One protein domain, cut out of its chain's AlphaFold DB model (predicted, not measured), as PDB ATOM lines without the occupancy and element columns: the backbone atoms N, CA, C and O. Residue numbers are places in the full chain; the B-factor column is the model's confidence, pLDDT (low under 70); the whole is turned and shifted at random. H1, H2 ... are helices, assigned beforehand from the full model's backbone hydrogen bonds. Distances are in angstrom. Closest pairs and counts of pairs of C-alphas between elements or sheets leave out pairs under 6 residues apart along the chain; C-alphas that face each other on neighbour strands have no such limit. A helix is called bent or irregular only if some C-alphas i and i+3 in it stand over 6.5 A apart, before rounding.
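AT A GLANCE: This is residues 14 to 57 and 71 to 197 of the 224 residues of an uncharacterized protein of Salinisphaera orenii MK-B5 (UniProt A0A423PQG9). Two long helices, H1 and H7, run side by side the same way, and a small bundle of three helices, H3, H5 and H6, packs on the side of H1 away from H7. H8 follows H7 along H1, with short H9 at the far end. The printed part has 171 residues with nine named helices, H1 to H9 along the chain, and no named strand: all helix. It is only just compact, close to loose, with a radius of gyration of the C-alphas of 18.4 A, and elongated, spanning 61 by 32 by 24 A.

IN THESE COORDINATES: Find C-alpha 14 at (90.139, -21.549, 65.471); from there H1 runs 61.7 A to residue 57, with a kink of 37 degrees near residue 39, irregular where C-alphas 54 and 57 are 8.0 A apart. Next come H2, residues 71 to 74, H3, 85 to 102, H4, 108 to 112, and H5, 118 to 127. H6, 131 to 146, is only just irregular: C-alphas 140 and 143 are 6.8 A apart. H7, 154 to 180, is 39.3 A long. H8, 184 to 191, is irregular, with C-alphas 185 and 188 7.8 A apart; H9 spans residues 193 to 197, with C-alpha 197 at (53.271, 2.413, 27.476).

HOW THE PARTS SIT: Start at the hub, H1: residues 15 to 36 touch H7 at a shallow tilt of 18 degrees, closest C-alphas Ala 22 and His 161, 4.6 A. Its residues 27 to 34 touch H3 residues 96 to 100, Ala 30 to Ala 100 at 5.6 A between C-alphas. H3, H5 and H6 form an up-and-down bundle, each running against the one before. Every O i to N i+4 pair is within hydrogen-bond range in H3, H4, H5, H7 and H9, but 36 of 40 in H1, 6 of 12 in H6 and 2 of 4 in H8; H2 is too short.

THE WHOLE: Residues 58 to 70 are cut out, leaving 15.4 A between C-alphas 57 and 71. Of the links printed whole, none is long. Residues 71 to 79 and 81 have pLDDT under 70.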
ATOM      1  N   ALA A  14      90.200 -22.809  66.217       78.00
ATOM      2  CA  ALA A  14      90.139 -21.549  65.471       78.00
ATOM      3  C   ALA A  14      90.685 -21.631  64.027       78.00
ATOM      4  O   ALA A  14      90.239 -20.861  63.181       78.00
ATOM      5  N   HIS A  15      91.602 -22.557  63.714       89.44
ATOM      6  CA  HIS A  15      92.105 -22.767  62.347       89.44
ATOM      7  C   HIS A  15      90.992 -23.262  61.427       89.44
ATOM      8  O   HIS A  15      90.757 -22.661  60.381       89.44
ATOM      9  N   GLY A  16      90.238 -24.282  61.849       88.94
ATOM     10  CA  GLY A  16      89.128 -24.821  61.058       88.94
ATOM     11  C   GLY A  16      88.038 -23.779  60.787       88.94
ATOM     12  O   GLY A  16      87.516 -23.697  59.674       88.94
ATOM     13  N   THR A  17      87.726 -22.940  61.778       93.00
ATOM     14  CA  THR A  17      86.773 -21.831  61.617       93.00
ATOM     15  C   THR A  17      87.294 -20.763  60.660       93.00
ATOM     16  O   THR A  17      86.572 -20.377  59.741       93.00
ATOM     17  N   LEU A  18      88.553 -20.336  60.804       95.00
ATOM     18  CA  LEU A  18      89.169 -19.361  59.903       95.00
ATOM     19  C   LEU A  18      89.263 -19.888  58.463       95.00
ATOM     20  O   LEU A  18      89.016 -19.146  57.517       95.00
ATOM     21  N   TYR A  19      89.560 -21.176  58.285       95.12
ATOM     22  CA  TYR A  19      89.631 -21.809  56.968       95.12
ATOM     23  C   TYR A  19      88.277 -21.805  56.259       95.12
ATOM     24  O   TYR A  19      88.196 -21.463  55.077       95.12
ATOM     25  N   ARG A  20      87.200 -22.151  56.978       95.50
ATOM     26  CA  ARG A  20      85.831 -22.062  56.449       95.50
ATOM     27  C   ARG A  20      85.472 -20.625  56.083       95.50
ATOM     28  O   ARG A  20      85.053 -20.395  54.956       95.50
ATOM     29  N   ALA A  21      85.747 -19.669  56.970       96.50
ATOM     30  CA  ALA A  21      85.490 -18.255  56.710       96.50
ATOM     31  C   ALA A  21      86.239 -17.750  55.462       96.50
ATOM     32  O   ALA A  21      85.638 -17.148  54.580       96.50
ATOM     33  N   ALA A  22      87.533 -18.057  55.321       96.94
ATOM     34  CA  ALA A  22      88.310 -17.695  54.133       96.94
ATOM     35  C   ALA A  22      87.761 -18.347  52.851       96.94
ATOM     36  O   ALA A  22      87.688 -17.711  51.800       96.94
ATOM     37  N   ARG A  23      87.335 -19.613  52.924       96.44
ATOM     38  CA  ARG A  23      86.717 -20.315  51.789       96.44
ATOM     39  C   ARG A  23      85.399 -19.667  51.374       96.44
ATOM     40  O   ARG A  23      85.136 -19.552  50.175       96.44
ATOM     41  N   ASP A  24      84.587 -19.261  52.339       97.62
ATOM     42  CA  ASP A  24      83.305 -18.615  52.082       97.62
ATOM     43  C   ASP A  24      83.494 -17.219  51.486       97.62
ATOM     44  O   ASP A  24      82.846 -16.898  50.489       97.62
ATOM     45  N   GLU A  25      84.454 -16.439  51.984       97.94
ATOM     46  CA  GLU A  25      84.798 -15.139  51.398       97.94
ATOM     47  C   GLU A  25      85.319 -15.265  49.965       97.94
ATOM     48  O   GLU A  25      84.894 -14.527  49.074       97.94
ATOM     49  N   ARG A  26      86.142 -16.282  49.676       97.50
ATOM     50  CA  ARG A  26      86.566 -16.571  48.300       97.50
ATOM     51  C   ARG A  26      85.390 -16.881  47.377       97.50
ATOM     52  O   ARG A  26      85.350 -16.393  46.248       97.50
ATOM     53  N   ARG A  27      84.432 -17.688  47.841       96.69
ATOM     54  CA  ARG A  27      83.218 -18.023  47.076       96.69
ATOM     55  C   ARG A  27      82.350 -16.792  46.834       96.69
ATOM     56  O   ARG A  27      81.867 -16.609  45.720       96.69
ATOM     57  N   ARG A  28      82.168 -15.948  47.853       97.56
ATOM     58  CA  ARG A  28      81.406 -14.695  47.754       97.56
ATOM     59  C   ARG A  28      82.051 -13.728  46.770       97.56
ATOM     60  O   ARG A  28      81.355 -13.228  45.894       97.56
ATOM     61  N   LEU A  29      83.368 -13.551  46.845       98.25
ATOM     62  CA  LEU A  29      84.120 -12.743  45.888       98.25
ATOM     63  C   LEU A  29      83.965 -13.268  44.454       98.25
ATOM     64  O   LEU A  29      83.656 -12.495  43.552       98.25
ATOM     65  N   ALA A  30      84.145 -14.574  44.236       97.19
ATOM     66  CA  ALA A  30      83.975 -15.174  42.912       97.19
ATOM     67  C   ALA A  30      82.554 -14.953  42.366       97.19
ATOM     68  O   ALA A  30      82.383 -14.588  41.204       97.19
ATOM     69  N   ARG A  31      81.536 -15.102  43.223       97.12
ATOM     70  CA  ARG A  31      80.141 -14.830  42.868       97.12
ATOM     71  C   ARG A  31      79.925 -13.363  42.497       97.12
ATOM     72  O   ARG A  31      79.356 -13.105  41.442       97.12
ATOM     73  N   ALA A  32      80.391 -12.418  43.311       97.75
ATOM     74  CA  ALA A  32      80.254 -10.989  43.033       97.75
ATOM     75  C   ALA A  32      80.896 -10.618  41.685       97.75
ATOM     76  O   ALA A  32      80.266  -9.989  40.839       97.75
ATOM     77  N   LEU A  33      82.112 -11.106  41.433       97.56
ATOM     78  CA  LEU A  33      82.810 -10.879  40.167       97.56
ATOM     79  C   LEU A  33      82.106 -11.535  38.972       97.56
ATOM     80  O   LEU A  33      82.115 -10.960  37.887       97.56
ATOM     81  N   SER A  34      81.472 -12.701  39.153       96.50
ATOM     82  CA  SER A  34      80.660 -13.303  38.089       96.50
ATOM     83  C   SER A  34      79.415 -12.480  37.770       96.50
ATOM     84  O   SER A  34      79.147 -12.253  36.601       96.50
ATOM     85  N   ILE A  35      78.712 -11.951  38.782       95.00
ATOM     86  CA  ILE A  35      77.551 -11.071  38.569       95.00
ATOM     87  C   ILE A  35      77.994  -9.820  37.814       95.00
ATOM     88  O   ILE A  35      77.333  -9.378  36.885       95.00
ATOM     89  N   GLU A  36      79.141  -9.263  38.185       93.69
ATOM     90  CA  GLU A  36      79.680  -8.084  37.526       93.69
ATOM     91  C   GLU A  36      80.047  -8.345  36.058       93.69
ATOM     92  O   GLU A  36      79.813  -7.493  35.202       93.69
ATOM     93  N   ALA A  37      80.613  -9.516  35.756       92.00
ATOM     94  CA  ALA A  37      80.886  -9.933  34.385       92.00
ATOM     95  C   ALA A  37      79.587 -10.144  33.592       92.00
ATOM     96  O   ALA A  37      79.485  -9.639  32.474       92.00
ATOM     97  N   ASP A  38      78.591 -10.812  34.184       91.44
ATOM     98  CA  ASP A  38      77.253 -10.990  33.605       91.44
ATOM     99  C   ASP A  38      76.655  -9.616  33.274       91.44
ATOM    100  O   ASP A  38      76.216  -9.372  32.154       91.44
ATOM    101  N   TRP A  39      76.737  -8.662  34.200       89.44
ATOM    102  CA  TRP A  39      76.228  -7.308  34.008       89.44
ATOM    103  C   TRP A  39      76.951  -6.535  32.917       89.44
ATOM    104  O   TRP A  39      76.317  -5.831  32.140       89.44
ATOM    105  N   ARG A  40      78.272  -6.647  32.828       86.62
ATOM    106  CA  ARG A  40      79.024  -5.901  31.818       86.62
ATOM    107  C   ARG A  40      78.852  -6.445  30.415       86.62
ATOM    108  O   ARG A  40      78.761  -5.655  29.487       86.62
ATOM    109  N   PHE A  41      78.855  -7.763  30.267       84.69
ATOM    110  CA  PHE A  41      79.009  -8.392  28.958       84.69
ATOM    111  C   PHE A  41      77.728  -9.039  28.438       84.69
ATOM    112  O   PHE A  41      77.647  -9.335  27.253       84.69
ATOM    113  N   HIS A  42      76.728  -9.239  29.299       82.31
ATOM    114  CA  HIS A  42      75.467  -9.867  28.922       82.31
ATOM    115  C   HIS A  42      74.261  -9.003  29.317       82.31
ATOM    116  O   HIS A  42      73.609  -8.413  28.455       82.31
ATOM    117  N   ASP A  43      73.970  -8.888  30.616       84.44
ATOM    118  CA  ASP A  43      72.719  -8.296  31.098       84.44
ATOM    119  C   ASP A  43      72.658  -6.797  30.788       84.44
ATOM    120  O   ASP A  43      71.612  -6.288  30.397       84.44
ATOM    121  N   GLY A  44      73.767  -6.072  30.939       83.44
ATOM    122  CA  GLY A  44      73.844  -4.645  30.629       83.44
ATOM    123  C   GLY A  44      73.492  -4.377  29.168       83.44
ATOM    124  O   GLY A  44      72.496  -3.700  28.911       83.44
ATOM    125  N   PRO A  45      74.225  -4.943  28.196       80.81
ATOM    126  CA  PRO A  45      73.863  -4.848  26.783       80.81
ATOM    127  C   PRO A  45      72.409  -5.255  26.487       80.81
ATOM    128  O   PRO A  45      71.727  -4.573  25.719       80.81
ATOM    129  N   GLU A  46      71.888  -6.308  27.131       80.81
ATOM    130  CA  GLU A  46      70.491  -6.731  26.974       80.81
ATOM    131  C   GLU A  46      69.496  -5.660  27.454       80.81
ATOM    132  O   GLU A  46      68.567  -5.286  26.732       80.81
ATOM    133  N   TRP A  47      69.686  -5.118  28.656       83.50
ATOM    134  CA  TRP A  47      68.807  -4.087  29.206       83.50
ATOM    135  C   TRP A  47      68.920  -2.763  28.450       83.50
ATOM    136  O   TRP A  47      67.906  -2.096  28.225       83.50
ATOM    137  N   ALA A  48      70.116  -2.407  27.977       78.88
ATOM    138  CA  ALA A  48      70.312  -1.259  27.099       78.88
ATOM    139  C   ALA A  48      69.551  -1.447  25.781       78.88
ATOM    140  O   ALA A  48      68.846  -0.544  25.329       78.88
ATOM    141  N   ALA A  49      69.623  -2.635  25.186       77.75
ATOM    142  CA  ALA A  49      68.876  -2.957  23.983       77.75
ATOM    143  C   ALA A  49      67.359  -2.883  24.177       77.75
ATOM    144  O   ALA A  49      66.666  -2.327  23.323       77.75
ATOM    145  N   ARG A  50      66.838  -3.399  25.298       82.81
ATOM    146  CA  ARG A  50      65.412  -3.285  25.648       82.81
ATOM    147  C   ARG A  50      64.987  -1.825  25.765       82.81
ATOM    148  O   ARG A  50      63.951  -1.450  25.223       82.81
ATOM    149  N   TYR A  51      65.807  -0.986  26.398       84.50
ATOM    150  CA  TYR A  51      65.568   0.455  26.453       84.50
ATOM    151  C   TYR A  51      65.486   1.079  25.053       84.50
ATOM    152  O   TYR A  51      64.543   1.813  24.749       84.50
ATOM    153  N   TRP A  52      66.444   0.769  24.179       80.50
ATOM    154  CA  TRP A  52      66.473   1.311  22.821       80.50
ATOM    155  C   TRP A  52      65.314   0.818  21.956       80.50
ATOM    156  O   TRP A  52      64.746   1.611  21.209       80.50
ATOM    157  N   ALA A  53      64.900  -0.440  22.101       81.19
ATOM    158  CA  ALA A  53      63.691  -0.955  21.466       81.19
ATOM    159  C   ALA A  53      62.427  -0.240  21.979       81.19
ATOM    160  O   ALA A  53      61.523   0.063  21.203       81.19
ATOM    161  N   ALA A  54      62.375   0.071  23.278       83.31
ATOM    162  CA  ALA A  54      61.218   0.694  23.911       83.31
ATOM    163  C   ALA A  54      61.083   2.199  23.634       83.31
ATOM    164  O   ALA A  54      59.959   2.697  23.619       83.31
ATOM    165  N   PHE A  55      62.178   2.942  23.447       82.94
ATOM    166  CA  PHE A  55      62.145   4.415  23.380       82.94
ATOM    167  C   PHE A  55      62.956   5.034  22.235       82.94
ATOM    168  O   PHE A  55      62.929   6.255  22.066       82.94
ATOM    169  N   GLY A  56      63.684   4.238  21.450       75.69
ATOM    170  CA  GLY A  56      64.618   4.741  20.439       75.69
ATOM    171  C   GLY A  56      63.972   5.589  19.338       75.69
ATOM    172  O   GLY A  56      64.614   6.499  18.821       75.69
ATOM    173  N   ASP A  57      62.699   5.349  19.019       75.62
ATOM    174  CA  ASP A  57      61.908   6.109  18.038       75.62
ATOM    175  C   ASP A  57      61.427   7.481  18.547       75.62
ATOM    176  O   ASP A  57      61.056   8.337  17.740       75.62
ATOM    177  N   ALA A  71      74.772   0.407  16.277       47.72
ATOM    178  CA  ALA A  71      75.983   0.014  16.992       47.72
ATOM    179  C   ALA A  71      75.719  -0.298  18.479       47.72
ATOM    180  O   ALA A  71      76.106  -1.360  18.935       47.72
ATOM    181  N   ALA A  72      74.984   0.514  19.250       48.16
ATOM    182  CA  ALA A  72      74.706   0.172  20.656       48.16
ATOM    183  C   ALA A  72      73.757  -1.032  20.812       48.16
ATOM    184  O   ALA A  72      73.785  -1.722  21.830       48.16
ATOM    185  N   ALA A  73      72.909  -1.292  19.812       46.66
ATOM    186  CA  ALA A  73      72.049  -2.464  19.783       46.66
ATOM    187  C   ALA A  73      72.762  -3.710  19.223       46.66
ATOM    188  O   ALA A  73      72.403  -4.807  19.622       46.66
ATOM    189  N   GLN A  74      73.736  -3.609  18.327       45.12
ATOM    190  CA  GLN A  74      74.347  -4.748  17.633       45.12
ATOM    191  C   GLN A  74      75.781  -5.045  18.081       45.12
ATOM    192  O   GLN A  74      76.162  -6.211  18.047       45.12
ATOM    193  N   ALA A  75      76.555  -4.060  18.548       48.19
ATOM    194  CA  ALA A  75      78.021  -4.145  18.619       48.19
ATOM    195  C   ALA A  75      78.589  -5.226  19.550       48.19
ATOM    196  O   ALA A  75      79.770  -5.532  19.447       48.19
ATOM    197  N   GLU A  76      77.788  -5.837  20.426       50.50
ATOM    198  CA  GLU A  76      78.264  -6.923  21.296       50.50
ATOM    199  C   GLU A  76      77.313  -8.134  21.349       50.50
ATOM    200  O   GLU A  76      77.560  -9.089  22.079       50.50
ATOM    201  N   ARG A  77      76.220  -8.133  20.565       54.56
ATOM    202  CA  ARG A  77      75.162  -9.158  20.660       54.56
ATOM    203  C   ARG A  77      75.282 -10.319  19.688       54.56
ATOM    204  O   ARG A  77      74.565 -11.299  19.886       54.56
ATOM    205  N   GLU A  78      76.142 -10.244  18.675       56.22
ATOM    206  CA  GLU A  78      76.123 -11.217  17.568       56.22
ATOM    207  C   GLU A  78      76.207 -12.678  18.030       56.22
ATOM    208  O   GLU A  78      75.597 -13.538  17.409       56.22
ATOM    209  N   HIS A  79      76.867 -12.955  19.159       63.06
ATOM    210  CA  HIS A  79      77.130 -14.328  19.584       63.06
ATOM    211  C   HIS A  79      76.360 -14.772  20.836       63.06
ATOM    212  O   HIS A  79      76.028 -15.942  20.958       63.06
ATOM    213  N   TRP A  80      76.005 -13.870  21.760       77.69
ATOM    214  CA  TRP A  80      75.138 -14.238  22.894       77.69
ATOM    215  C   TRP A  80      73.669 -14.365  22.491       77.69
ATOM    216  O   TRP A  80      72.943 -15.166  23.073       77.69
ATOM    217  N   SER A  81      73.223 -13.592  21.494       68.62
ATOM    218  CA  SER A  81      71.832 -13.623  21.023       68.62
ATOM    219  C   SER A  81      71.474 -14.878  20.222       68.62
ATOM    220  O   SER A  81      70.291 -15.158  20.042       68.62
ATOM    221  N   THR A  82      72.473 -15.639  19.765       78.56
ATOM    222  CA  THR A  82      72.295 -16.900  19.031       78.56
ATOM    223  C   THR A  82      72.238 -18.120  19.949       78.56
ATOM    224  O   THR A  82      71.789 -19.179  19.514       78.56
ATOM    225  N   LEU A  83      72.650 -17.988  21.214       84.88
ATOM    226  CA  LEU A  83      72.599 -19.080  22.180       84.88
ATOM    227  C   LEU A  83      71.166 -19.327  22.652       84.88
ATOM    228  O   LEU A  83      70.433 -18.405  23.019       84.88
ATOM    229  N   THR A  84      70.793 -20.600  22.755       89.50
ATOM    230  CA  THR A  84      69.599 -20.988  23.512       89.50
ATOM    231  C   THR A  84      69.774 -20.668  25.002       89.50
ATOM    232  O   THR A  84      70.891 -20.552  25.513       89.50
ATOM    233  N   ALA A  85      68.670 -20.584  25.753       87.50
ATOM    234  CA  ALA A  85      68.723 -20.346  27.199       87.50
ATOM    235  C   ALA A  85      69.594 -21.384  27.939       87.50
ATOM    236  O   ALA A  85      70.336 -21.035  28.859       87.50
ATOM    237  N   THR A  86      69.541 -22.646  27.501       92.62
ATOM    238  CA  THR A  86      70.360 -23.738  28.040       92.62
ATOM    239  C   THR A  86      71.841 -23.534  27.731       92.62
ATOM    240  O   THR A  86      72.676 -23.655  28.624       92.62
ATOM    241  N   GLU A  87      72.191 -23.177  26.496       91.94
ATOM    242  CA  GLU A  87      73.586 -22.926  26.113       91.94
ATOM    243  C   GLU A  87      74.174 -21.715  26.833       91.94
ATOM    244  O   GLU A  87      75.305 -21.774  27.319       91.94
ATOM    245  N   ALA A  88      73.390 -20.647  26.981       90.69
ATOM    246  CA  ALA A  88      73.776 -19.479  27.759       90.69
ATOM    247  C   ALA A  88      74.024 -19.842  29.234       90.69
ATOM    248  O   ALA A  88      74.981 -19.357  29.839       90.69
ATOM    249  N   ALA A  89      73.202 -20.715  29.827       91.38
ATOM    250  CA  ALA A  89      73.423 -21.207  31.188       91.38
ATOM    251  C   ALA A  89      74.734 -22.007  31.303       91.38
ATOM    252  O   ALA A  89      75.537 -21.735  32.194       91.38
ATOM    253  N   VAL A  90      75.000 -22.913  30.356       93.62
ATOM    254  CA  VAL A  90      76.246 -23.700  30.311       93.62
ATOM    255  C   VAL A  90      77.478 -22.804  30.155       93.62
ATOM    256  O   VAL A  90      78.488 -23.022  30.832       93.62
ATOM    257  N   ALA A  91      77.408 -21.776  29.305       93.56
ATOM    258  CA  ALA A  91      78.484 -20.802  29.140       93.56
ATOM    259  C   ALA A  91      78.763 -20.046  30.451       93.56
ATOM    260  O   ALA A  91      79.915 -19.966  30.885       93.56
ATOM    261  N   ARG A  92      77.713 -19.561  31.133       94.31
ATOM    262  CA  ARG A  92      77.838 -18.889  32.440       94.31
ATOM    263  C   ARG A  92      78.459 -19.795  33.493       94.31
ATOM    264  O   ARG A  92      79.369 -19.370  34.201       94.31
ATOM    265  N   ASP A  93      78.007 -21.036  33.596       95.56
ATOM    266  CA  ASP A  93      78.527 -21.972  34.592       95.56
ATOM    267  C   ASP A  93      79.984 -22.351  34.316       95.56
ATOM    268  O   ASP A  93      80.803 -22.388  35.241       95.56
ATOM    269  N   SER A  94      80.344 -22.517  33.041       96.00
ATOM    270  CA  SER A  94      81.730 -22.760  32.636       96.00
ATOM    271  C   SER A  94      82.632 -21.577  32.985       96.00
ATOM    272  O   SER A  94      83.700 -21.752  33.578       96.00
ATOM    273  N   PHE A  95      82.178 -20.355  32.699       96.81
ATOM    274  CA  PHE A  95      82.908 -19.143  33.048       96.81
ATOM    275  C   PHE A  95      83.045 -18.952  34.563       96.81
ATOM    276  O   PHE A  95      84.133 -18.636  35.040       96.81
ATOM    277  N   ARG A  96      81.991 -19.201  35.350       96.56
ATOM    278  CA  ARG A  96      82.042 -19.133  36.824       96.56
ATOM    279  C   ARG A  96      83.075 -20.096  37.401       96.56
ATOM    280  O   ARG A  96      83.806 -19.732  38.324       96.56
ATOM    281  N   ALA A  97      83.160 -21.305  36.849       95.38
ATOM    282  CA  ALA A  97      84.168 -22.280  37.244       95.38
ATOM    283  C   ALA A  97      85.594 -21.819  36.878       95.38
ATOM    284  O   ALA A  97      86.483 -21.889  37.726       95.38
ATOM    285  N   LEU A  98      85.806 -21.275  35.672       96.00
ATOM    286  CA  LEU A  98      87.090 -20.685  35.265       96.00
ATOM    287  C   LEU A  98      87.488 -19.501  36.154       96.00
ATOM    288  O   LEU A  98      88.619 -19.436  36.628       96.00
ATOM    289  N   LEU A  99      86.553 -18.598  36.448       95.88
ATOM    290  CA  LEU A  99      86.759 -17.443  37.321       95.88
ATOM    291  C   LEU A  99      87.208 -17.878  38.717       95.88
ATOM    292  O   LEU A  99      88.171 -17.332  39.255       95.88
ATOM    293  N   ALA A 100      86.559 -18.886  39.299       94.62
ATOM    294  CA  ALA A 100      86.923 -19.396  40.617       94.62
ATOM    295  C   ALA A 100      88.336 -20.011  40.671       94.62
ATOM    296  O   ALA A 100      88.925 -20.074  41.752       94.62
ATOM    297  N   LEU A 101      88.868 -20.464  39.531       93.88
ATOM    298  CA  LEU A 101      90.184 -21.097  39.420       93.88
ATOM    299  C   LEU A 101      91.292 -20.121  39.015       93.88
ATOM    300  O   LEU A 101      92.412 -20.266  39.496       93.88
ATOM    301  N   LEU A 102      90.988 -19.153  38.150       94.31
ATOM    302  CA  LEU A 102      91.988 -18.347  37.445       94.31
ATOM    303  C   LEU A 102      91.952 -16.857  37.795       94.31
ATOM    304  O   LEU A 102      92.927 -16.154  37.546       94.31
ATOM    305  N   HIS A 103      90.849 -16.336  38.344       95.31
ATOM    306  CA  HIS A 103      90.700 -14.889  38.477       95.31
ATOM    307  C   HIS A 103      91.760 -14.307  39.437       95.31
ATOM    308  O   HIS A 103      91.784 -14.698  40.610       95.31
ATOM    309  N   PRO A 104      92.549 -13.287  39.033       94.44
ATOM    310  CA  PRO A 104      93.676 -12.775  39.824       94.44
ATOM    311  C   PRO A 104      93.312 -12.300  41.232       94.44
ATOM    312  O   PRO A 104      94.073 -12.477  42.177       94.44
ATOM    313  N   ARG A 105      92.120 -11.719  41.408       95.56
ATOM    314  CA  ARG A 105      91.618 -11.328  42.741       95.56
ATOM    315  C   ARG A 105      91.111 -12.503  43.586       95.56
ATOM    316  O   ARG A 105      91.119 -12.396  44.807       95.56
ATOM    317  N   VAL A 106      90.671 -13.605  42.977       95.75
ATOM    318  CA  VAL A 106      90.134 -14.771  43.700       95.75
ATOM    319  C   VAL A 106      91.279 -15.691  44.106       95.75
ATOM    320  O   VAL A 106      91.391 -16.048  45.281       95.75
ATOM    321  N   VAL A 107      92.160 -16.003  43.152       93.88
ATOM    322  CA  VAL A 107      93.305 -16.900  43.319       93.88
ATOM    323  C   VAL A 107      94.567 -16.288  42.686       93.88
ATOM    324  O   VAL A 107      94.953 -16.662  41.577       93.88
ATOM    325  N   PRO A 108      95.253 -15.360  43.381       92.94
ATOM    326  CA  PRO A 108      96.439 -14.689  42.842       92.94
ATOM    327  C   PRO A 108      97.556 -15.655  42.434       92.94
ATOM    328  O   PRO A 108      98.245 -15.419  41.450       92.94
ATOM    329  N   GLN A 109      97.728 -16.760  43.167       91.25
ATOM    330  CA  GLN A 109      98.782 -17.738  42.890       91.25
ATOM    331  C   GLN A 109      98.522 -18.519  41.598       91.25
ATOM    332  O   GLN A 109      99.471 -18.863  40.902       91.25
ATOM    333  N   ALA A 110      97.256 -18.802  41.280       90.00
ATOM    334  CA  ALA A 110      96.894 -19.453  40.026       90.00
ATOM    335  C   ALA A 110      97.073 -18.489  38.853       90.00
ATOM    336  O   ALA A 110      97.656 -18.881  37.854       90.00
ATOM    337  N   ALA A 111      96.673 -17.223  39.011       87.69
ATOM    338  CA  ALA A 111      96.907 -16.196  37.999       87.69
ATOM    339  C   ALA A 111      98.400 -15.935  37.744       87.69
ATOM    340  O   ALA A 111      98.800 -15.724  36.609       87.69
ATOM    341  N   ALA A 112      99.244 -15.980  38.779       88.38
ATOM    342  CA  ALA A 112     100.694 -15.855  38.616       88.38
ATOM    343  C   ALA A 112     101.330 -17.082  37.936       88.38
ATOM    344  O   ALA A 112     102.384 -16.964  37.321       88.38
ATOM    345  N   ALA A 113     100.702 -18.253  38.064       88.12
ATOM    346  CA  ALA A 113     101.125 -19.493  37.417       88.12
ATOM    347  C   ALA A 113     100.487 -19.699  36.027       88.12
ATOM    348  O   ALA A 113     100.794 -20.689  35.365       88.12
ATOM    349  N   ASP A 114      99.607 -18.793  35.593       89.12
ATOM    350  CA  ASP A 114      98.925 -18.824  34.297       89.12
ATOM    351  C   ASP A 114      99.858 -18.335  33.176       89.12
ATOM    352  O   ASP A 114      99.726 -17.223  32.664       89.12
ATOM    353  N   GLY A 115     100.847 -19.160  32.825       83.31
ATOM    354  CA  GLY A 115     101.813 -18.853  31.762       83.31
ATOM    355  C   GLY A 115     101.199 -18.809  30.358       83.31
ATOM    356  O   GLY A 115     101.684 -18.072  29.505       83.31
ATOM    357  N   ASP A 116     100.104 -19.542  30.142       87.06
ATOM    358  CA  ASP A 116      99.453 -19.701  28.834       87.06
ATOM    359  C   ASP A 116      98.340 -18.665  28.581       87.06
ATOM    360  O   ASP A 116      97.661 -18.698  27.549       87.06
ATOM    361  N   GLY A 117      98.110 -17.749  29.529       92.69
ATOM    362  CA  GLY A 117      97.097 -16.702  29.410       92.69
ATOM    363  C   GLY A 117      95.666 -17.245  29.348       92.69
ATOM    364  O   GLY A 117      94.828 -16.723  28.603       92.69
ATOM    365  N   LEU A 118      95.364 -18.285  30.128       94.94
ATOM    366  CA  LEU A 118      94.039 -18.892  30.223       94.94
ATOM    367  C   LEU A 118      92.983 -17.889  30.689       94.94
ATOM    368  O   LEU A 118      91.869 -17.903  30.169       94.94
ATOM    369  N   TRP A 119      93.306 -17.000  31.632       95.50
ATOM    370  CA  TRP A 119      92.340 -16.018  32.124       95.50
ATOM    371  C   TRP A 119      91.901 -15.007  31.044       95.50
ATOM    372  O   TRP A 119      90.692 -14.889  30.812       95.50
ATOM    373  N   PRO A 120      92.811 -14.310  30.329       94.81
ATOM    374  CA  PRO A 120      92.440 -13.480  29.182       94.81
ATOM    375  C   PRO A 120      91.615 -14.223  28.123       94.81
ATOM    376  O   PRO A 120      90.619 -13.681  27.642       94.81
ATOM    377  N   ARG A 121      91.979 -15.474  27.802       96.56
ATOM    378  CA  ARG A 121      91.243 -16.323  26.846       96.56
ATOM    379  C   ARG A 121      89.835 -16.657  27.344       96.56
ATOM    380  O   ARG A 121      88.882 -16.539  26.580       96.56
ATOM    381  N   ALA A 122      89.690 -17.019  28.618       96.19
ATOM    382  CA  ALA A 122      88.401 -17.315  29.246       96.19
ATOM    383  C   ALA A 122      87.482 -16.096  29.234       96.19
ATOM    384  O   ALA A 122      86.300 -16.200  28.915       96.19
ATOM    385  N   MET A 123      88.037 -14.929  29.546       94.62
ATOM    386  CA  MET A 123      87.309 -13.675  29.486       94.62
ATOM    387  C   MET A 123      86.858 -13.405  28.035       94.62
ATOM    388  O   MET A 123      85.682 -13.127  27.806       94.62
ATOM    389  N   ALA A 124      87.757 -13.506  27.044       93.38
ATOM    390  CA  ALA A 124      87.424 -13.260  25.637       93.38
ATOM    391  C   ALA A 124      86.305 -14.193  25.152       93.38
ATOM    392  O   ALA A 124      85.299 -13.722  24.626       93.38
ATOM    393  N   ALA A 125      86.433 -15.493  25.430       93.94
ATOM    394  CA  ALA A 125      85.404 -16.477  25.120       93.94
ATOM    395  C   ALA A 125      84.064 -16.128  25.784       93.94
ATOM    396  O   ALA A 125      83.023 -16.191  25.137       93.94
ATOM    397  N   TYR A 126      84.083 -15.676  27.043       93.94
ATOM    398  CA  TYR A 126      82.869 -15.257  27.737       93.94
ATOM    399  C   TYR A 126      82.210 -14.033  27.101       93.94
ATOM    400  O   TYR A 126      81.004 -14.042  26.880       93.94
ATOM    401  N   ARG A 127      82.975 -13.003  26.729       90.06
ATOM    402  CA  ARG A 127      82.430 -11.831  26.014       90.06
ATOM    403  C   ARG A 127      81.755 -12.211  24.705       90.06
ATOM    404  O   ARG A 127      80.715 -11.654  24.382       90.06
ATOM    405  N   HIS A 128      82.324 -13.173  23.988       88.44
ATOM    406  CA  HIS A 128      81.802 -13.640  22.711       88.44
ATOM    407  C   HIS A 128      80.805 -14.798  22.837       88.44
ATOM    408  O   HIS A 128      80.451 -15.375  21.822       88.44
ATOM    409  N   GLY A 129      80.359 -15.185  24.036       89.50
ATOM    410  CA  GLY A 129      79.428 -16.311  24.190       89.50
ATOM    411  C   GLY A 129      79.971 -17.644  23.649       89.50
ATOM    412  O   GLY A 129      79.201 -18.559  23.368       89.50
ATOM    413  N   ASP A 130      81.293 -17.778  23.499       92.56
ATOM    414  CA  ASP A 130      81.950 -18.960  22.941       92.56
ATOM    415  C   ASP A 130      81.993 -20.079  23.991       92.56
ATOM    416  O   ASP A 130      82.970 -20.278  24.728       92.56
ATOM    417  N   ARG A 131      80.880 -20.816  24.075       93.06
ATOM    418  CA  ARG A 131      80.716 -21.932  25.013       93.06
ATOM    419  C   ARG A 131      81.737 -23.044  24.789       93.06
ATOM    420  O   ARG A 131      82.121 -23.710  25.749       93.06
ATOM    421  N   GLU A 132      82.171 -23.259  23.550       93.19
ATOM    422  CA  GLU A 132      83.090 -24.344  23.203       93.19
ATOM    423  C   GLU A 132      84.494 -24.035  23.706       93.19
ATOM    424  O   GLU A 132      85.117 -24.874  24.364       93.19
ATOM    425  N   THR A 133      84.964 -22.802  23.510       95.75
ATOM    426  CA  THR A 133      86.234 -22.365  24.086       95.75
ATOM    427  C   THR A 133      86.180 -22.354  25.610       95.75
ATOM    428  O   THR A 133      87.123 -22.840  26.233       95.75
ATOM    429  N   LEU A 134      85.091 -21.894  26.238       96.38
ATOM    430  CA  LEU A 134      84.948 -21.966  27.701       96.38
ATOM    431  C   LEU A 134      85.031 -23.412  28.219       96.38
ATOM    432  O   LEU A 134      85.748 -23.685  29.184       96.38
ATOM    433  N   ALA A 135      84.347 -24.349  27.559       94.75
ATOM    434  CA  ALA A 135      84.379 -25.763  27.922       94.75
ATOM    435  C   ALA A 135      85.775 -26.380  27.745       94.75
ATOM    436  O   ALA A 135      86.207 -27.166  28.588       94.75
ATOM    437  N   ARG A 136      86.503 -25.992  26.690       96.56
ATOM    438  CA  ARG A 136      87.878 -26.436  26.416       96.56
ATOM    439  C   ARG A 136      88.898 -25.877  27.411       96.56
ATOM    440  O   ARG A 136      89.798 -26.600  27.819       96.56
ATOM    441  N   LEU A 137      88.739 -24.630  27.852       96.44
ATOM    442  CA  LEU A 137      89.654 -23.998  28.809       96.44
ATOM    443  C   LEU A 137      89.537 -24.583  30.223       96.44
ATOM    444  O   LEU A 137      90.493 -24.544  30.994       96.44
ATOM    445  N   LEU A 138      88.376 -25.128  30.597       94.00
ATOM    446  CA  LEU A 138      88.170 -25.711  31.925       94.00
ATOM    447  C   LEU A 138      89.170 -26.821  32.284       94.00
ATOM    448  O   LEU A 138      89.766 -26.735  33.360       94.00
ATOM    449  N   PRO A 139      89.368 -27.873  31.466       94.38
ATOM    450  CA  PRO A 139      90.380 -28.884  31.748       94.38
ATOM    451  C   PRO A 139      91.804 -28.314  31.746       94.38
ATOM    452  O   PRO A 139      92.583 -28.740  32.595       94.38
ATOM    453  N   GLU A 140      92.122 -27.323  30.901       94.00
ATOM    454  CA  GLU A 140      93.419 -26.613  30.916       94.00
ATOM    455  C   GLU A 140      93.647 -25.868  32.248       94.00
ATOM    456  O   GLU A 140      94.756 -25.842  32.776       94.00
ATOM    457  N   ALA A 141      92.586 -25.325  32.854       92.81
ATOM    458  CA  ALA A 141      92.650 -24.606  34.127       92.81
ATOM    459  C   ALA A 141      92.736 -25.523  35.363       92.81
ATOM    460  O   ALA A 141      93.213 -25.110  36.424       92.81
ATOM    461  N   ARG A 142      92.265 -26.776  35.274       90.81
ATOM    462  CA  ARG A 142      92.210 -27.709  36.420       90.81
ATOM    463  C   ARG A 142      93.574 -27.993  37.067       90.81
ATOM    464  O   ARG A 142      93.614 -28.012  38.299       90.81
ATOM    465  N   PRO A 143      94.687 -28.180  36.333       90.38
ATOM    466  CA  PRO A 143      96.019 -28.310  36.925       90.38
ATOM    467  C   PRO A 143      96.404 -27.148  37.854       90.38
ATOM    468  O   PRO A 143      97.088 -27.358  38.861       90.38
ATOM    469  N   LEU A 144      95.904 -25.935  37.590       87.12
ATOM    470  CA  LEU A 144      96.148 -24.759  38.428       87.12
ATOM    471  C   LEU A 144      95.350 -24.778  39.743       87.12
ATOM    472  O   LEU A 144      95.658 -24.018  40.663       87.12
ATOM    473  N   ALA A 145      94.405 -25.707  39.920       81.44
ATOM    474  CA  ALA A 145      93.621 -25.844  41.150       81.44
ATOM    475  C   ALA A 145      94.481 -26.118  42.399       81.44
ATOM    476  O   ALA A 145      94.062 -25.809  43.517       81.44
ATOM    477  N   ARG A 146      95.704 -26.651  42.250       83.44
ATOM    478  CA  ARG A 146      96.654 -26.766  43.373       83.44
ATOM    479  C   ARG A 146      97.039 -25.395  43.941       83.44
ATOM    480  O   ARG A 146      97.153 -25.255  45.156       83.44
ATOM    481  N   HIS A 147      97.161 -24.389  43.074       83.69
ATOM    482  CA  HIS A 147      97.427 -22.997  43.436       83.69
ATOM    483  C   HIS A 147      96.167 -22.294  43.961       83.69
ATOM    484  O   HIS A 147      96.270 -21.297  44.665       83.69
ATOM    485  N   ALA A 148      94.984 -22.869  43.717       82.62
ATOM    486  CA  ALA A 148      93.718 -22.443  44.308       82.62
ATOM    487  C   ALA A 148      93.493 -22.916  45.746       82.62
ATOM    488  O   ALA A 148      92.445 -22.637  46.326       82.62
ATOM    489  N   ARG A 149      94.444 -23.601  46.386       89.56
ATOM    490  CA  ARG A 149      94.302 -23.999  47.793       89.56
ATOM    491  C   ARG A 149      94.552 -22.815  48.727       89.56
ATOM    492  O   ARG A 149      95.404 -21.971  48.479       89.56
ATOM    493  N   LEU A 150      93.786 -22.745  49.814       92.69
ATOM    494  CA  LEU A 150      94.052 -21.791  50.892       92.69
ATOM    495  C   LEU A 150      95.352 -22.165  51.632       92.69
ATOM    496  O   LEU A 150      95.638 -23.363  51.763       92.69
ATOM    497  N   PRO A 151      96.109 -21.179  52.147       92.06
ATOM    498  CA  PRO A 151      97.283 -21.440  52.974       92.06
ATOM    499  C   PRO A 151      96.939 -22.285  54.205       92.06
ATOM    500  O   PRO A 151      95.889 -22.105  54.817       92.06
ATOM    501  N   GLN A 152      97.841 -23.189  54.591       89.81
ATOM    502  CA  GLN A 152      97.650 -24.029  55.782       89.81
ATOM    503  C   GLN A 152      98.137 -23.349  57.067       89.81
ATOM    504  O   GLN A 152      97.555 -23.558  58.128       89.81
ATOM    505  N   ALA A 153      99.169 -22.505  56.987       90.56
ATOM    506  CA  ALA A 153      99.679 -21.773  58.143       90.56
ATOM    507  C   ALA A 153      98.675 -20.703  58.605       90.56
ATOM    508  O   ALA A 153      98.243 -19.881  57.798       90.56
ATOM    509  N   VAL A 154      98.352 -20.671  59.907       90.25
ATOM    510  CA  VAL A 154      97.316 -19.791  60.496       90.25
ATOM    511  C   VAL A 154      97.524 -18.318  60.126       90.25
ATOM    512  O   VAL A 154      96.583 -17.653  59.702       90.25
ATOM    513  N   VAL A 155      98.756 -17.810  60.236       92.25
ATOM    514  CA  VAL A 155      99.080 -16.403  59.933       92.25
ATOM    515  C   VAL A 155      98.858 -16.084  58.453       92.25
ATOM    516  O   VAL A 155      98.265 -15.060  58.119       92.25
ATOM    517  N   ALA A 156      99.291 -16.972  57.555       93.12
ATOM    518  CA  ALA A 156      99.082 -16.806  56.119       93.12
ATOM    519  C   ALA A 156      97.593 -16.905  55.751       93.12
ATOM    520  O   ALA A 156      97.111 -16.131  54.930       93.12
ATOM    521  N   LEU A 157      96.855 -17.811  56.398       95.00
ATOM    522  CA  LEU A 157      95.417 -17.971  56.214       95.00
ATOM    523  C   LEU A 157      94.638 -16.740  56.689       95.00
ATOM    524  O   LEU A 157      93.689 -16.336  56.027       95.00
ATOM    525  N   ARG A 158      95.053 -16.117  57.800       95.81
ATOM    526  CA  ARG A 158      94.448 -14.872  58.294       95.81
ATOM    527  C   ARG A 158      94.647 -13.727  57.306       95.81
ATOM    528  O   ARG A 158      93.676 -13.084  56.938       95.81
ATOM    529  N   ARG A 159      95.872 -13.539  56.809       96.38
ATOM    530  CA  ARG A 159      96.167 -12.531  55.775       96.38
ATOM    531  C   ARG A 159      95.354 -12.760  54.502       96.38
ATOM    532  O   ARG A 159      94.839 -11.812  53.918       96.38
ATOM    533  N   GLU A 160      95.233 -14.015  54.080       96.50
ATOM    534  CA  GLU A 160      94.421 -14.386  52.921       96.50
ATOM    535  C   GLU A 160      92.929 -14.109  53.157       96.50
ATOM    536  O   GLU A 160      92.262 -13.597  52.262       96.50
ATOM    537  N   HIS A 161      92.410 -14.389  54.354       97.56
ATOM    538  CA  HIS A 161      91.041 -14.040  54.735       97.56
ATOM    539  C   HIS A 161      90.804 -12.525  54.663       97.56
ATOM    540  O   HIS A 161      89.893 -12.096  53.962       97.56
ATOM    541  N   ASP A 162      91.656 -11.721  55.303       97.94
ATOM    542  CA  ASP A 162      91.509 -10.259  55.335       97.94
ATOM    543  C   ASP A 162      91.576  -9.658  53.915       97.94
ATOM    544  O   ASP A 162      90.776  -8.792  53.549       97.94
ATOM    545  N   ARG A 163      92.469 -10.183  53.061       98.00
ATOM    546  CA  ARG A 163      92.552  -9.826  51.634       98.00
ATOM    547  C   ARG A 163      91.249 -10.132  50.894       98.00
ATOM    548  O   ARG A 163      90.787  -9.309  50.102       98.00
ATOM    549  N   LEU A 164      90.685 -11.324  51.103       98.38
ATOM    550  CA  LEU A 164      89.439 -11.745  50.463       98.38
ATOM    551  C   LEU A 164      88.256 -10.884  50.923       98.38
ATOM    552  O   LEU A 164      87.485 -10.456  50.067       98.38
ATOM    553  N   CYS A 165      88.165 -10.558  52.216       98.25
ATOM    554  CA  CYS A 165      87.153  -9.648  52.762       98.25
ATOM    555  C   CYS A 165      87.200  -8.278  52.073       98.25
ATOM    556  O   CYS A 165      86.191  -7.820  51.532       98.25
ATOM    557  N   ALA A 166      88.384  -7.659  52.007       98.19
ATOM    558  CA  ALA A 166      88.561  -6.356  51.369       98.19
ATOM    559  C   ALA A 166      88.220  -6.393  49.868       98.19
ATOM    560  O   ALA A 166      87.548  -5.500  49.342       98.19
ATOM    561  N   ALA A 167      88.645  -7.448  49.166       97.94
ATOM    562  CA  ALA A 167      88.331  -7.629  47.752       97.94
ATOM    563  C   ALA A 167      86.824  -7.829  47.517       97.94
ATOM    564  O   ALA A 167      86.284  -7.268  46.560       97.94
ATOM    565  N   ARG A 168      86.145  -8.592  48.385       97.88
ATOM    566  CA  ARG A 168      84.692  -8.812  48.343       97.88
ATOM    567  C   ARG A 168      83.933  -7.516  48.584       97.88
ATOM    568  O   ARG A 168      83.077  -7.163  47.785       97.88
ATOM    569  N   GLU A 169      84.292  -6.770  49.625       97.69
ATOM    570  CA  GLU A 169      83.696  -5.461  49.915       97.69
ATOM    571  C   GLU A 169      83.810  -4.496  48.743       97.69
ATOM    572  O   GLU A 169      82.850  -3.810  48.400       97.69
ATOM    573  N   HIS A 170      84.980  -4.449  48.111       97.56
ATOM    574  CA  HIS A 170      85.173  -3.611  46.942       97.56
ATOM    575  C   HIS A 170      84.325  -4.083  45.751       97.56
ATOM    576  O   HIS A 170      83.711  -3.248  45.093       97.56
ATOM    577  N   ALA A 171      84.250  -5.392  45.483       96.25
ATOM    578  CA  ALA A 171      83.393  -5.930  44.423       96.25
ATOM    579  C   ALA A 171      81.910  -5.599  44.664       96.25
ATOM    580  O   ALA A 171      81.229  -5.140  43.750       96.25
ATOM    581  N   ASP A 172      81.437  -5.731  45.902       96.50
ATOM    582  CA  ASP A 172      80.046  -5.439  46.251       96.50
ATOM    583  C   ASP A 172      79.714  -3.946  46.157       96.50
ATOM    584  O   ASP A 172      78.632  -3.597  45.688       96.50
ATOM    585  N   ARG A 173      80.650  -3.050  46.505       97.06
ATOM    586  CA  ARG A 173      80.487  -1.607  46.246       97.06
ATOM    587  C   ARG A 173      80.339  -1.313  44.755       97.06
ATOM    588  O   ARG A 173      79.419  -0.597  44.375       97.06
ATOM    589  N   ARG A 174      81.173  -1.918  43.902       94.44
ATOM    590  CA  ARG A 174      81.054  -1.738  42.444       94.44
ATOM    591  C   ARG A 174      79.737  -2.274  41.896       94.44
ATOM    592  O   ARG A 174      79.163  -1.658  41.007       94.44
ATOM    593  N   LEU A 175      79.249  -3.405  42.407       94.44
ATOM    594  CA  LEU A 175      77.927  -3.914  42.040       94.44
ATOM    595  C   LEU A 175      76.820  -2.951  42.476       94.44
ATOM    596  O   LEU A 175      75.920  -2.665  41.691       94.44
ATOM    597  N   ALA A 176      76.896  -2.396  43.685       94.56
ATOM    598  CA  ALA A 176      75.938  -1.387  44.127       94.56
ATOM    599  C   ALA A 176      75.948  -0.157  43.200       94.56
ATOM    600  O   ALA A 176      74.888   0.272  42.750       94.56
ATOM    601  N   GLU A 177      77.126   0.350  42.834       92.06
ATOM    602  CA  GLU A 177      77.280   1.462  41.886       92.06
ATOM    603  C   GLU A 177      76.715   1.125  40.498       92.06
ATOM    604  O   GLU A 177      75.913   1.888  39.961       92.06
ATOM    605  N   LEU A 178      77.068  -0.033  39.930       87.56
ATOM    606  CA  LEU A 178      76.565  -0.472  38.623       87.56
ATOM    607  C   LEU A 178      75.040  -0.609  38.612       87.56
ATOM    608  O   LEU A 178      74.406  -0.246  37.627       87.56
ATOM    609  N   SER A 179      74.441  -1.075  39.712       90.62
ATOM    610  CA  SER A 179      72.983  -1.230  39.815       90.62
ATOM    611  C   SER A 179      72.229   0.103  39.716       90.62
ATOM    612  O   SER A 179      71.073   0.132  39.297       90.62
ATOM    613  N   GLN A 180      72.893   1.211  40.057       90.81
ATOM    614  CA  GLN A 180      72.348   2.571  39.999       90.81
ATOM    615  C   GLN A 180      72.622   3.268  38.660       90.81
ATOM    616  O   GLN A 180      72.082   4.344  38.400       90.81
ATOM    617  N   GLN A 181      73.432   2.666  37.792       86.75
ATOM    618  CA  GLN A 181      73.774   3.212  36.485       86.75
ATOM    619  C   GLN A 181      72.858   2.654  35.397       86.75
ATOM    620  O   GLN A 181      72.223   1.606  35.543       86.75
ATOM    621  N   PHE A 182      72.784   3.370  34.277       79.38
ATOM    622  CA  PHE A 182      72.145   2.835  33.083       79.38
ATOM    623  C   PHE A 182      72.891   1.567  32.623       79.38
ATOM    624  O   PHE A 182      74.122   1.578  32.595       79.38
ATOM    625  N   PRO A 183      72.184   0.500  32.218       82.00
ATOM    626  CA  PRO A 183      70.724   0.391  32.110       82.00
ATOM    627  C   PRO A 183      70.028  -0.198  33.350       82.00
ATOM    628  O   PRO A 183      68.797  -0.252  33.388       82.00
ATOM    629  N   PHE A 184      70.774  -0.618  34.370       86.56
ATOM    630  CA  PHE A 184      70.251  -1.344  35.531       86.56
ATOM    631  C   PHE A 184      69.292  -0.530  36.400       86.56
ATOM    632  O   PHE A 184      68.299  -1.078  36.875       86.56
ATOM    633  N   CYS A 185      69.494   0.782  36.522       88.81
ATOM    634  CA  CYS A 185      68.572   1.652  37.261       88.81
ATOM    635  C   CYS A 185      67.168   1.745  36.640       88.81
ATOM    636  O   CYS A 185      66.226   2.214  37.282       88.81
ATOM    637  N   LEU A 186      67.012   1.298  35.390       89.25
ATOM    638  CA  LEU A 186      65.735   1.231  34.686       89.25
ATOM    639  C   LEU A 186      65.225  -0.201  34.527       89.25
ATOM    640  O   LEU A 186      64.158  -0.378  33.955       89.25
ATOM    641  N   ARG A 187      65.938  -1.214  35.027       89.56
ATOM    642  CA  ARG A 187      65.641  -2.628  34.775       89.56
ATOM    643  C   ARG A 187      64.192  -3.004  35.072       89.56
ATOM    644  O   ARG A 187      63.483  -3.480  34.193       89.56
ATOM    645  N   ASP A 188      63.750  -2.752  36.299       92.06
ATOM    646  CA  ASP A 188      62.421  -3.169  36.754       92.06
ATOM    647  C   ASP A 188      61.320  -2.380  36.022       92.06
ATOM    648  O   ASP A 188      60.267  -2.916  35.694       92.06
ATOM    649  N   ARG A 189      61.611  -1.126  35.653       92.25
ATOM    650  CA  ARG A 189      60.735  -0.291  34.816       92.25
ATOM    651  C   ARG A 189      60.659  -0.805  33.376       92.25
ATOM    652  O   ARG A 189      59.584  -0.836  32.795       92.25
ATOM    653  N   LEU A 190      61.782  -1.236  32.807       87.69
ATOM    654  CA  LEU A 190      61.865  -1.833  31.471       87.69
ATOM    655  C   LEU A 190      61.243  -3.234  31.407       87.69
ATOM    656  O   LEU A 190      60.974  -3.720  30.312       87.69
ATOM    657  N   ALA A 191      61.023  -3.886  32.550       89.56
ATOM    658  CA  ALA A 191      60.252  -5.124  32.640       89.56
ATOM    659  C   ALA A 191      58.729  -4.879  32.694       89.56
ATOM    660  O   ALA A 191      57.961  -5.779  32.367       89.56
ATOM    661  N   ASP A 192      58.288  -3.674  33.076       94.44
ATOM    662  CA  ASP A 192      56.876  -3.293  33.171       94.44
ATOM    663  C   ASP A 192      56.372  -2.690  31.843       94.44
ATOM    664  O   ASP A 192      56.626  -1.530  31.501       94.44
ATOM    665  N   ALA A 193      55.604  -3.485  31.090       92.81
ATOM    666  CA  ALA A 193      55.014  -3.072  29.817       92.81
ATOM    667  C   ALA A 193      54.047  -1.876  29.951       92.81
ATOM    668  O   ALA A 193      53.968  -1.033  29.050       92.81
ATOM    669  N   ASP A 194      53.340  -1.760  31.076       95.19
ATOM    670  CA  ASP A 194      52.421  -0.653  31.326       95.19
ATOM    671  C   ASP A 194      53.168   0.639  31.627       95.19
ATOM    672  O   ASP A 194      52.789   1.706  31.129       95.19
ATOM    673  N   TRP A 195      54.258   0.552  32.389       95.31
ATOM    674  CA  TRP A 195      55.160   1.681  32.578       95.31
ATOM    675  C   TRP A 195      55.732   2.160  31.243       95.31
ATOM    676  O   TRP A 195      55.654   3.358  30.957       95.31
ATOM    677  N   ILE A 196      56.206   1.246  30.383       92.50
ATOM    678  CA  ILE A 196      56.703   1.594  29.041       92.50
ATOM    679  C   ILE A 196      55.622   2.331  28.244       92.50
ATOM    680  O   ILE A 196      55.884   3.398  27.684       92.50
ATOM    681  N   ARG A 197      54.393   1.805  28.207       92.94
ATOM    682  CA  ARG A 197      53.271   2.413  27.476       92.94
ATOM    683  C   ARG A 197      52.961   3.830  27.964       92.94
ATOM    684  O   ARG A 197      52.855   4.740  27.138       92.94
TER     685      ARG A 197